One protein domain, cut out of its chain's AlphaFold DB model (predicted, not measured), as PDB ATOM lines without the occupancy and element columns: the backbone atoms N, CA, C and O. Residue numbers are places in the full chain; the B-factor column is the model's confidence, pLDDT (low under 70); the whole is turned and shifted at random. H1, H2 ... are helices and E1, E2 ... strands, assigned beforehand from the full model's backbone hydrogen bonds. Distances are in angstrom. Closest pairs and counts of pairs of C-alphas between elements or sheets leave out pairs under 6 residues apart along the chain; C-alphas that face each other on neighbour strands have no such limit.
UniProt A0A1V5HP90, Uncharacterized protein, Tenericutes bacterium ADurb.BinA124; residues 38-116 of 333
ATOM      1  N   ARG A  38      87.855 137.431 111.417       39.59
ATOM      2  CA  ARG A  38      86.631 138.245 111.286       39.59
ATOM      3  C   ARG A  38      85.422 137.727 112.071       39.59
ATOM      4  O   ARG A  38      84.475 138.486 112.231       39.59
ATOM      5  N   GLN A  39      85.424 136.498 112.588       44.03
ATOM      6  CA  GLN A  39      84.230 135.942 113.250       44.03
ATOM      7  C   GLN A  39      84.180 136.110 114.776       44.03
ATOM      8  O   GLN A  39      83.147 135.821 115.372       44.03
ATOM      9  N   ILE A  40      85.233 136.624 115.422       50.09
ATOM     10  CA  ILE A  40      85.221 136.846 116.883       50.09
ATOM     11  C   ILE A  40      84.707 138.254 117.242       50.09
ATOM     12  O   ILE A  40      84.187 138.457 118.334       50.09
ATOM     13  N   ASN A  41      84.755 139.215 116.312       45.34
ATOM     14  CA  ASN A  41      84.469 140.627 116.600       45.34
ATOM     15  C   ASN A  41      82.975 140.978 116.784       45.34
ATOM     16  O   ASN A  41      82.686 142.108 117.153       45.34
ATOM     17  N   ASN A  42      82.048 140.034 116.570       48.66
ATOM     18  CA  ASN A  42      80.598 140.235 116.749       48.66
ATOM     19  C   ASN A  42      79.969 139.322 117.820       48.66
ATOM     20  O   ASN A  42      78.743 139.253 117.918       48.66
ATOM     21  N   LEU A  43      80.761 138.591 118.618       56.22
ATOM     22  CA  LEU A  43      80.201 137.901 119.781       56.22
ATOM     23  C   LEU A  43      80.041 138.882 120.944       56.22
ATOM     24  O   LEU A  43      81.001 139.544 121.333       56.22
ATOM     25  N   ASP A  44      78.858 138.863 121.557       77.06
ATOM     26  CA  ASP A  44      78.605 139.426 122.883       77.06
ATOM     27  C   ASP A  44      79.758 139.054 123.841       77.06
ATOM     28  O   ASP A  44      80.098 137.874 124.014       77.06
ATOM     29  N   THR A  45      80.406 140.069 124.421       83.75
ATOM     30  CA  THR A  45      81.595 139.942 125.279       83.75
ATOM     31  C   THR A  45      81.382 138.904 126.383       83.75
ATOM     32  O   THR A  45      82.291 138.131 126.703       83.75
ATOM     33  N   ALA A  46      80.154 138.814 126.902       85.69
ATOM     34  CA  ALA A  46      79.776 137.867 127.943       85.69
ATOM     35  C   ALA A  46      79.706 136.410 127.438       85.69
ATOM     36  O   ALA A  46      80.221 135.501 128.100       85.69
ATOM     37  N   LYS A  47      79.190 136.166 126.223       89.56
ATOM     38  CA  LYS A  47      79.217 134.833 125.594       89.56
ATOM     39  C   LYS A  47      80.649 134.390 125.290       89.56
ATOM     40  O   LYS A  47      81.001 133.238 125.537       89.56
ATOM     41  N   THR A  48      81.503 135.297 124.816       88.94
ATOM     42  CA  THR A  48      82.928 135.002 124.577       88.94
ATOM     43  C   THR A  48      83.635 134.600 125.868       88.94
ATOM     44  O   THR A  48      84.355 133.600 125.903       88.94
ATOM     45  N   GLN A  49      83.406 135.340 126.956       89.56
ATOM     46  CA  GLN A  49      83.965 135.008 128.264       89.56
ATOM     47  C   GLN A  49      83.472 133.647 128.765       89.56
ATOM     48  O   GLN A  49      84.264 132.863 129.288       89.56
ATOM     49  N   PHE A  50      82.198 133.327 128.540       91.75
ATOM     50  CA  PHE A  50      81.637 132.019 128.851       91.75
ATOM     51  C   PHE A  50      82.287 130.885 128.039       91.75
ATOM     52  O   PHE A  50      82.665 129.862 128.607       91.75
ATOM     53  N   LEU A  51      82.506 131.061 126.735       93.81
ATOM     54  CA  LEU A  51      83.123 130.043 125.871       93.81
ATOM     55  C   LEU A  51      84.605 129.773 126.179       93.81
ATOM     56  O   LEU A  51      85.141 128.745 125.761       93.81
ATOM     57  N   ARG A  52      85.275 130.660 126.927       93.25
ATOM     58  CA  ARG A  52      86.630 130.428 127.467       93.25
ATOM     59  C   ARG A  52      86.651 129.466 128.656       93.25
ATOM     60  O   ARG A  52      87.730 129.042 129.073       93.25
ATOM     61  N   THR A  53      85.487 129.151 129.222       92.31
ATOM     62  CA  THR A  53      85.365 128.239 130.362       92.31
ATOM     63  C   THR A  53      85.475 126.771 129.928       92.31
ATOM     64  O   THR A  53      85.944 126.436 128.837       92.31
ATOM     65  N   ASN A  54      85.119 125.858 130.826       93.56
ATOM     66  CA  ASN A  54      85.319 124.435 130.647       93.56
ATOM     67  C   ASN A  54      84.051 123.753 130.112       93.56
ATOM     68  O   ASN A  54      83.037 123.750 130.813       93.56
ATOM     69  N   PRO A  55      84.102 123.074 128.952       94.38
ATOM     70  CA  PRO A  55      82.931 122.395 128.395       94.38
ATOM     71  C   PRO A  55      82.403 121.260 129.275       94.38
ATOM     72  O   PRO A  55      81.229 120.912 129.197       94.38
ATOM     73  N   PHE A  56      83.254 120.677 130.124       93.88
ATOM     74  CA  PHE A  56      82.854 119.621 131.057       93.88
ATOM     75  C   PHE A  56      82.154 120.146 132.308       93.88
ATOM     76  O   PHE A  56      81.680 119.331 133.091       93.88
ATOM     77  N   MET A  57      82.105 121.467 132.488       90.44
ATOM     78  CA  MET A  57      81.323 122.117 133.540       90.44
ATOM     79  C   MET A  57      80.052 122.789 133.011       90.44
ATOM     80  O   MET A  57      79.358 123.494 133.739       90.44
ATOM     81  N   TYR A  58      79.747 122.599 131.727       92.06
ATOM     82  CA  TYR A  58      78.518 123.104 131.143       92.06
ATOM     83  C   TYR A  58      77.300 122.447 131.787       92.06
ATOM     84  O   TYR A  58      77.304 121.242 132.028       92.06
ATOM     85  N   ASN A  59      76.232 123.214 131.981       89.38
ATOM     86  CA  ASN A  59      74.943 122.683 132.387       89.38
ATOM     87  C   ASN A  59      73.835 123.383 131.598       89.38
ATOM     88  O   ASN A  59      73.585 124.572 131.795       89.38
ATOM     89  N   SER A  60      73.162 122.634 130.727       89.31
ATOM     90  CA  SER A  60      72.077 123.148 129.884       89.31
ATOM     91  C   SER A  60      70.880 123.714 130.654       89.31
ATOM     92  O   SER A  60      70.130 124.501 130.090       89.31
ATOM     93  N   LYS A  61      70.691 123.352 131.931       86.38
ATOM     94  CA  LYS A  61      69.571 123.844 132.751       86.38
ATOM     95  C   LYS A  61      69.850 125.177 133.434       86.38
ATOM     96  O   LYS A  61      68.908 125.888 133.759       86.38
ATOM     97  N   THR A  62      71.115 125.479 133.722       83.44
ATOM     98  CA  THR A  62      71.499 126.655 134.525       83.44
ATOM     99  C   THR A  62      72.351 127.658 133.760       83.44
ATOM    100  O   THR A  62      72.631 128.735 134.277       83.44
ATOM    101  N   SER A  63      72.836 127.307 132.569       85.69
ATOM    102  CA  SER A  63      73.656 128.207 131.764       85.69
ATOM    103  C   SER A  63      72.806 129.284 131.092       85.69
ATOM    104  O   SER A  63      71.752 128.992 130.537       85.69
ATOM    105  N   ALA A  64      73.314 130.519 131.088       85.44
ATOM    106  CA  ALA A  64      72.703 131.645 130.384       85.44
ATOM    107  C   ALA A  64      72.785 131.517 128.852       85.44
ATOM    108  O   ALA A  64      72.007 132.148 128.142       85.44
ATOM    109  N   TYR A  65      73.721 130.708 128.337       89.81
ATOM    110  CA  TYR A  65      73.965 130.578 126.903       89.81
ATOM    111  C   TYR A  65      73.719 129.139 126.427       89.81
ATOM    112  O   TYR A  65      74.357 128.199 126.924       89.81
ATOM    113  N   PRO A  66      72.833 128.934 125.435       90.12
ATOM    114  CA  PRO A  66      72.661 127.630 124.818       90.12
ATOM    115  C   PRO A  66      73.885 127.319 123.956       90.12
ATOM    116  O   PRO A  66      74.237 128.082 123.056       90.12
ATOM    117  N   ILE A  67      74.531 126.191 124.244       92.50
ATOM    118  CA  ILE A  67      75.640 125.651 123.455       92.50
ATOM    119  C   ILE A  67      75.175 124.340 122.840       92.50
ATOM    120  O   ILE A  67      74.505 123.549 123.498       92.50
ATOM    121  N   THR A  68      75.530 124.088 121.587       92.56
ATOM    122  CA  THR A  68      75.160 122.852 120.882       92.56
ATOM    123  C   THR A  68      76.302 121.844 120.868       92.56
ATOM    124  O   THR A  68      76.075 120.633 120.862       92.56
ATOM    125  N   SER A  69      77.549 122.322 120.909       94.88
ATOM    126  CA  SER A  69      78.733 121.480 120.767       94.88
ATOM    127  C   SER A  69      79.916 121.951 121.609       94.88
ATOM    128  O   SER A  69      80.165 123.140 121.779       94.88
ATOM    129  N   ILE A  70      80.744 120.994 122.042       94.44
ATOM    130  CA  ILE A  70      82.078 121.281 122.606       94.44
ATOM    131  C   ILE A  70      82.997 122.009 121.606       94.44
ATOM    132  O   ILE A  70      83.967 122.642 122.013       94.44
ATOM    133  N   GLU A  71      82.710 121.935 120.303       94.69
ATOM    134  CA  GLU A  71      83.479 122.636 119.268       94.69
ATOM    135  C   GLU A  71      83.375 124.163 119.352       94.69
ATOM    136  O   GLU A  71      84.278 124.834 118.860       94.69
ATOM    137  N   GLU A  72      82.337 124.697 120.004       94.00
ATOM    138  CA  GLU A  72      82.136 126.142 120.197       94.00
ATOM    139  C   GLU A  72      83.076 126.740 121.256       94.00
ATOM    140  O   GLU A  72      83.314 127.946 121.271       94.00
ATOM    141  N   TYR A  73      83.640 125.911 122.142       95.69
ATOM    142  CA  TYR A  73      84.520 126.382 123.212       95.69
ATOM    143  C   TYR A  73      85.871 126.846 122.671       95.69
ATOM    144  O   TYR A  73      86.477 126.209 121.799       95.69
ATOM    145  N   LEU A  74      86.370 127.940 123.245       94.75
ATOM    146  CA  LEU A  74      87.602 128.588 122.821       94.75
ATOM    147  C   LEU A  74      88.830 127.904 123.425       94.75
ATOM    148  O   LEU A  74      88.900 127.572 124.609       94.75
ATOM    149  N   VAL A  75      89.847 127.716 122.589       93.94
ATOM    150  CA  VAL A  75      91.129 127.115 122.939       93.94
ATOM    151  C   VAL A  75      92.240 128.117 122.655       93.94
ATOM    152  O   VAL A  75      92.442 128.557 121.524       93.94
ATOM    153  N   LYS A  76      93.031 128.423 123.686       91.38
ATOM    154  CA  LYS A  76      94.194 129.304 123.563       91.38
ATOM    155  C   LYS A  76      95.349 128.618 122.827       91.38
ATOM    156  O   LYS A  76      95.887 127.600 123.279       91.38
ATOM    157  N   VAL A  77      95.789 129.222 121.728       88.81
ATOM    158  CA  VAL A  77      96.935 128.807 120.916       88.81
ATOM    159  C   VAL A  77      97.912 129.977 120.806       88.81
ATOM    160  O   VAL A  77      97.713 130.913 120.045       88.81
ATOM    161  N   ARG A  78      99.021 129.921 121.557       85.69
ATOM    162  CA  ARG A  78      99.978 131.041 121.674       85.69
ATOM    163  C   ARG A  78      99.269 132.314 122.177       85.69
ATOM    164  O   ARG A  78      98.802 132.310 123.315       85.69
ATOM    165  N   LYS A  79      99.220 133.374 121.360       87.00
ATOM    166  CA  LYS A  79      98.602 134.673 121.668       87.00
ATOM    167  C   LYS A  79      97.162 134.802 121.143       87.00
ATOM    168  O   LYS A  79      96.526 135.803 121.430       87.00
ATOM    169  N   SER A  80      96.652 133.808 120.414       88.00
ATOM    170  CA  SER A  80      95.305 133.821 119.832       88.00
ATOM    171  C   SER A  80      94.407 132.733 120.422       88.00
ATOM    172  O   SER A  80      94.876 131.753 121.010       88.00
ATOM    173  N   GLU A  81      93.100 132.921 120.283       91.69
ATOM    174  CA  GLU A  81      92.062 131.977 120.690       91.69
ATOM    175  C   GLU A  81      91.307 131.514 119.448       91.69
ATOM    176  O   GLU A  81      91.033 132.310 118.555       91.69
ATOM    177  N   PHE A  82      91.006 130.222 119.385       93.00
ATOM    178  CA  PHE A  82      90.254 129.620 118.285       93.00
ATOM    179  C   PHE A  82      89.178 128.716 118.858       93.00
ATOM    180  O   PHE A  82      89.424 128.060 119.875       93.00
ATOM    181  N   ALA A  83      88.029 128.616 118.195       94.44
ATOM    182  CA  ALA A  83      87.067 127.580 118.537       94.44
ATOM    183  C   ALA A  83      87.708 126.199 118.318       94.44
ATOM    184  O   ALA A  83      88.522 125.997 117.406       94.44
ATOM    185  N   LEU A  84      87.370 125.221 119.162       94.88
ATOM    186  CA  LEU A  84      87.886 123.862 118.995       94.88
ATOM    187  C   LEU A  84      87.531 123.310 117.599       94.88
ATOM    188  O   LEU A  84      88.367 122.635 116.993       94.88
ATOM    189  N   GLY A  85      86.338 123.623 117.084       92.31
ATOM    190  CA  GLY A  85      85.902 123.236 115.738       92.31
ATOM    191  C   GLY A  85      86.852 123.721 114.645       92.31
ATOM    192  O   GLY A  85      87.271 122.923 113.801       92.31
ATOM    193  N   ASP A  86      87.290 124.979 114.725       92.12
ATOM    194  CA  ASP A  86      88.226 125.571 113.764       92.12
ATOM    195  C   ASP A  86      89.558 124.828 113.772       92.12
ATOM    196  O   ASP A  86      90.092 124.484 112.724       92.12
ATOM    197  N   ILE A  87      90.078 124.476 114.950       92.06
ATOM    198  CA  ILE A  87      91.334 123.719 115.059       92.06
ATOM    199  C   ILE A  87      91.203 122.336 114.407       92.06
ATOM    200  O   ILE A  87      92.120 121.868 113.726       92.06
ATOM    201  N   VAL A  88      90.085 121.647 114.642       91.69
ATOM    202  CA  VAL A  88      89.871 120.282 114.145       91.69
ATOM    203  C   VAL A  88      89.673 120.283 112.624       91.69
ATOM    204  O   VAL A  88      90.225 119.416 111.932       91.69
ATOM    205  N   ARG A  89      88.959 121.279 112.088       89.62
ATOM    206  CA  ARG A  89      88.548 121.346 110.677       89.62
ATOM    207  C   ARG A  89      89.493 122.145 109.777       89.62
ATOM    208  O   ARG A  89      89.481 121.908 108.576       89.62
ATOM    209  N   ASN A  90      90.364 122.996 110.322       89.12
ATOM    210  CA  ASN A  90      91.264 123.842 109.527       89.12
ATOM    211  C   ASN A  90      92.198 122.994 108.623       89.12
ATOM    212  O   ASN A  90      92.929 122.148 109.146       89.12
ATOM    213  N   PRO A  91      92.180 123.163 107.288       87.44
ATOM    214  CA  PRO A  91      92.993 122.363 106.367       87.44
ATOM    215  C   PRO A  91      94.497 122.681 106.439       87.44
ATOM    216  O   PRO A  91      95.311 121.786 106.220       87.44
ATOM    217  N   ASP A  92      94.861 123.901 106.829       89.50
ATOM    218  CA  ASP A  92      96.238 124.414 106.908       89.50
ATOM    219  C   ASP A  92      97.038 123.792 108.067       89.50
ATOM    220  O   ASP A  92      98.272 123.798 108.101       89.50
ATOM    221  N   LEU A  93      96.347 123.241 109.068       89.56
ATOM    222  CA  LEU A  93      96.980 122.568 110.195       89.56
ATOM    223  C   LEU A  93      97.266 121.095 109.874       89.56
ATOM    224  O   LEU A  93      96.361 120.273 109.725       89.56
ATOM    225  N   SER A  94      98.544 120.712 109.920       92.75
ATOM    226  CA  SER A  94      98.940 119.302 109.823       92.75
ATOM    227  C   SER A  94      98.298 118.441 110.923       92.75
ATOM    228  O   SER A  94      98.071 118.895 112.052       92.75
ATOM    229  N   LYS A  95      98.050 117.154 110.633       91.50
ATOM    230  CA  LYS A  95      97.434 116.203 111.585       91.50
ATOM    231  C   LYS A  95      98.158 116.174 112.935       91.50
ATOM    232  O   LYS A  95      97.518 116.156 113.989       91.50
ATOM    233  N   THR A  96      99.488 116.218 112.918       93.56
ATOM    234  CA  THR A  96     100.327 116.241 114.125       93.56
ATOM    235  C   THR A  96     100.094 117.507 114.947       93.56
ATOM    236  O   THR A  96      99.919 117.427 116.168       93.56
ATOM    237  N   LYS A  97     100.011 118.672 114.287       93.62
ATOM    238  CA  LYS A  97      99.738 119.962 114.935       93.62
ATOM    239  C   LYS A  97      98.331 119.986 115.536       93.62
ATOM    240  O   LYS A  97      98.205 120.285 116.724       93.62
ATOM    241  N   LYS A  98      97.304 119.549 114.793       94.00
ATOM    242  CA  LYS A  98      95.925 119.390 115.300       94.00
ATOM    243  C   LYS A  98      95.874 118.504 116.540       94.00
ATOM    244  O   LYS A  98      95.369 118.906 117.587       94.00
ATOM    245  N   ARG A  99      96.477 117.311 116.463       95.38
ATOM    246  CA  ARG A  99      96.522 116.347 117.572       95.38
ATOM    247  C   ARG A  99      97.197 116.946 118.807       95.38
ATOM    248  O   ARG A  99      96.725 116.718 119.920       95.38
ATOM    249  N   ARG A 100      98.279 117.715 118.635       95.62
ATOM    250  CA  ARG A 100      98.979 118.407 119.732       95.62
ATOM    251  C   ARG A 100      98.098 119.477 120.381       95.62
ATOM    252  O   ARG A 100      98.016 119.503 121.608       95.62
ATOM    253  N   LEU A 101      97.434 120.317 119.586       95.31
ATOM    254  CA  LEU A 101      96.550 121.377 120.084       95.31
ATOM    255  C   LEU A 101      95.342 120.803 120.831       95.31
ATOM    256  O   LEU A 101      95.117 121.174 121.980       95.31
ATOM    257  N   VAL A 102      94.651 119.813 120.256       95.25
ATOM    258  CA  VAL A 102      93.515 119.144 120.913       95.25
ATOM    259  C   VAL A 102      93.948 118.441 122.200       95.25
ATOM    260  O   VAL A 102      93.318 118.614 123.240       95.25
ATOM    261  N   LYS A 103      95.069 117.702 122.201       96.50
ATOM    262  CA  LYS A 103      95.601 117.104 123.441       96.50
ATOM    263  C   LYS A 103      95.873 118.162 124.514       96.50
ATOM    264  O   LYS A 103      95.617 117.896 125.688       96.50
ATOM    265  N   ARG A 104      96.398 119.330 124.128       96.06
ATOM    266  CA  ARG A 104      96.670 120.444 125.045       96.06
ATOM    267  C   ARG A 104      95.379 121.040 125.603       96.06
ATOM    268  O   ARG A 104      95.305 121.213 126.812       96.06
ATOM    269  N   ALA A 105      94.367 121.265 124.764       95.62
ATOM    270  CA  ALA A 105      93.047 121.740 125.183       95.62
ATOM    271  C   ALA A 105      92.425 120.807 126.232       95.62
ATOM    272  O   ALA A 105      92.167 121.218 127.356       95.62
ATOM    273  N   PHE A 106      92.333 119.509 125.921       96.75
ATOM    274  CA  PHE A 106      91.824 118.500 126.855       96.75
ATOM    275  C   PHE A 106      92.663 118.389 128.135       96.75
ATOM    276  O   PHE A 106      92.115 118.135 129.204       96.75
ATOM    277  N   LYS A 107      93.990 118.569 128.062       96.81
ATOM    278  CA  LYS A 107      94.847 118.610 129.258       96.81
ATOM    279  C   LYS A 107      94.503 119.816 130.137       96.81
ATOM    280  O   LYS A 107      94.411 119.649 131.350       96.81
ATOM    281  N   ASN A 108      94.302 120.987 129.537       95.62
ATOM    282  CA  ASN A 108      93.936 122.209 130.250       95.62
ATOM    283  C   ASN A 108      92.548 122.086 130.884       95.62
ATOM    284  O   ASN A 108      92.433 122.307 132.083       95.62
ATOM    285  N   TRP A 109      91.540 121.633 130.134       95.81
ATOM    286  CA  TRP A 109      90.196 121.385 130.668       95.81
ATOM    287  C   TRP A 109      90.200 120.349 131.789       95.81
ATOM    288  O   TRP A 109      89.525 120.530 132.794       95.81
ATOM    289  N   ASN A 110      91.006 119.290 131.679       96.06
ATOM    290  CA  ASN A 110      91.128 118.328 132.770       96.06
ATOM    291  C   ASN A 110      91.807 118.918 134.004       96.06
ATOM    292  O   ASN A 110      91.418 118.597 135.122       96.06
ATOM    293  N   LYS A 111      92.840 119.747 133.820       95.88
ATOM    294  CA  LYS A 111      93.494 120.429 134.937       95.88
ATOM    295  C   LYS A 111      92.499 121.352 135.640       95.88
ATOM    296  O   LYS A 111      92.331 121.226 136.843       95.88
ATOM    297  N   ASP A 112      91.825 122.202 134.876       93.81
ATOM    298  CA  ASP A 112      90.848 123.162 135.379       93.81
ATOM    299  C   ASP A 112      89.678 122.473 136.097       93.81
ATOM    300  O   ASP A 112      89.430 122.763 137.264       93.81
ATOM    301  N   TYR A 113      89.061 121.460 135.477       92.88
ATOM    302  CA  TYR A 113      88.005 120.667 136.114       92.88
ATOM    303  C   TYR A 113      88.475 120.077 137.446       92.88
ATOM    304  O   TYR A 113      87.798 120.214 138.457       92.88
ATOM    305  N   ASN A 114      89.658 119.450 137.483       92.56
ATOM    306  CA  ASN A 114      90.180 118.867 138.720       92.56
ATOM    307  C   ASN A 114      90.513 119.928 139.775       92.56
ATOM    308  O   ASN A 114      90.333 119.660 140.958       92.56
ATOM    309  N   THR A 115      90.965 121.120 139.381       91.50
ATOM    310  CA  THR A 115      91.187 122.237 140.308       91.50
ATOM    311  C   THR A 115      89.871 122.713 140.919       91.50
ATOM    312  O   THR A 115      89.792 122.851 142.136       91.50
ATOM    313  N   GLN A 116      88.830 122.919 140.111       88.06
ATOM    314  CA  GLN A 116      87.524 123.376 140.601       88.06
ATOM    315  C   GLN A 116      86.822 122.305 141.437       88.06
ATOM    316  O   GLN A 116      86.364 122.582 142.543       88.06
TER     317      GLN A 116
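Overview. This is residues 38 to 116 of the 333 residues of an uncharacterized protein of Tenericutes bacterium ADurb.BinA124 (UniProt A0A1V5HP90). One long helix, H3, runs along one side, and the short helix H2 folds back beside its first part, while E1 of a small two-strand hairpin packs on its middle. H1 lies on the far side of E1 from H3, and a long loop, residues 52 to 73, links it to E1. The printed part has 79 residues, with three named helices and two named strands in the order H1, E1, E2, H2, H3; the sheet E1 - E2 is antiparallel and the class is mostly helix. The whole is compact, with a radius of gyration of the C-alphas of 12.9 A and spans of 38 by 32 by 22 A.

Arrangement. H1, residues 45 to 51, comes nearest to E1, residues 74 to 77, at the closest C-alphas of the two, those of Leu 51 and Leu 74, 5.6 A apart. E1 and E2, residues 80 to 83, form a hairpin of antiparallel neighbour strands with 142 degrees between their directions. The C-alphas of 74 and 83 face each other at 4.4 A; N 75 and O 82, at 2.8 A, and N 80 and O 77, at 3.1 A, are within hydrogen-bond range. The closest C-alphas of E1 and H2, residues 84 to 89, are those of Val 75 and Leu 84, 6.1 A apart. Those of E1 and H3, residues 95 to 116, are Val 75 and Ala 105, also 6.1 A apart. H2 and H3 form a helical hairpin: they touch, run opposite ways at a shallow tilt of 16 degrees, and come closest at the C-alphas of Val 88 and Lys 98, 6.2 A apart. H3 touches H2 with residues 98 to 102 alone. H1 is apart from E2, H2 and H3, and E2 is apart from H3. In H1, H2 and H3 every O i to N i+4 pair is within hydrogen-bond range.

Along the chain. H1, Thr 45 to Leu 51, is 10.0 A from first to last C-alpha and begins with C-alpha 45 at (81.595, 139.942, 125.279). E1, Leu 74 to Val 77, is 9.5 A long, with C-alpha 74 at (87.602, 128.588, 122.821). E2, Ser 80 to Ala 83, is 10.4 A long, and H2, Leu 84 to Arg 89, is 8.7 A long. H3, Lys 95 to Gln 116, is 31.5 A long and ends with C-alpha 116 at (87.524, 123.376, 140.601).

Size, cuts and confidence. The two C-alphas farthest apart are those of Thr 62 and Ser 94, 37.6 A. The printed part has no cut. The link from H1 to E1, 22 residues, is long; those from E1 to E2, E2 to H2 and H2 to H3 are tight. The mean pLDDT of the printed part is 88.4, and residues 38 to 43 are under 70.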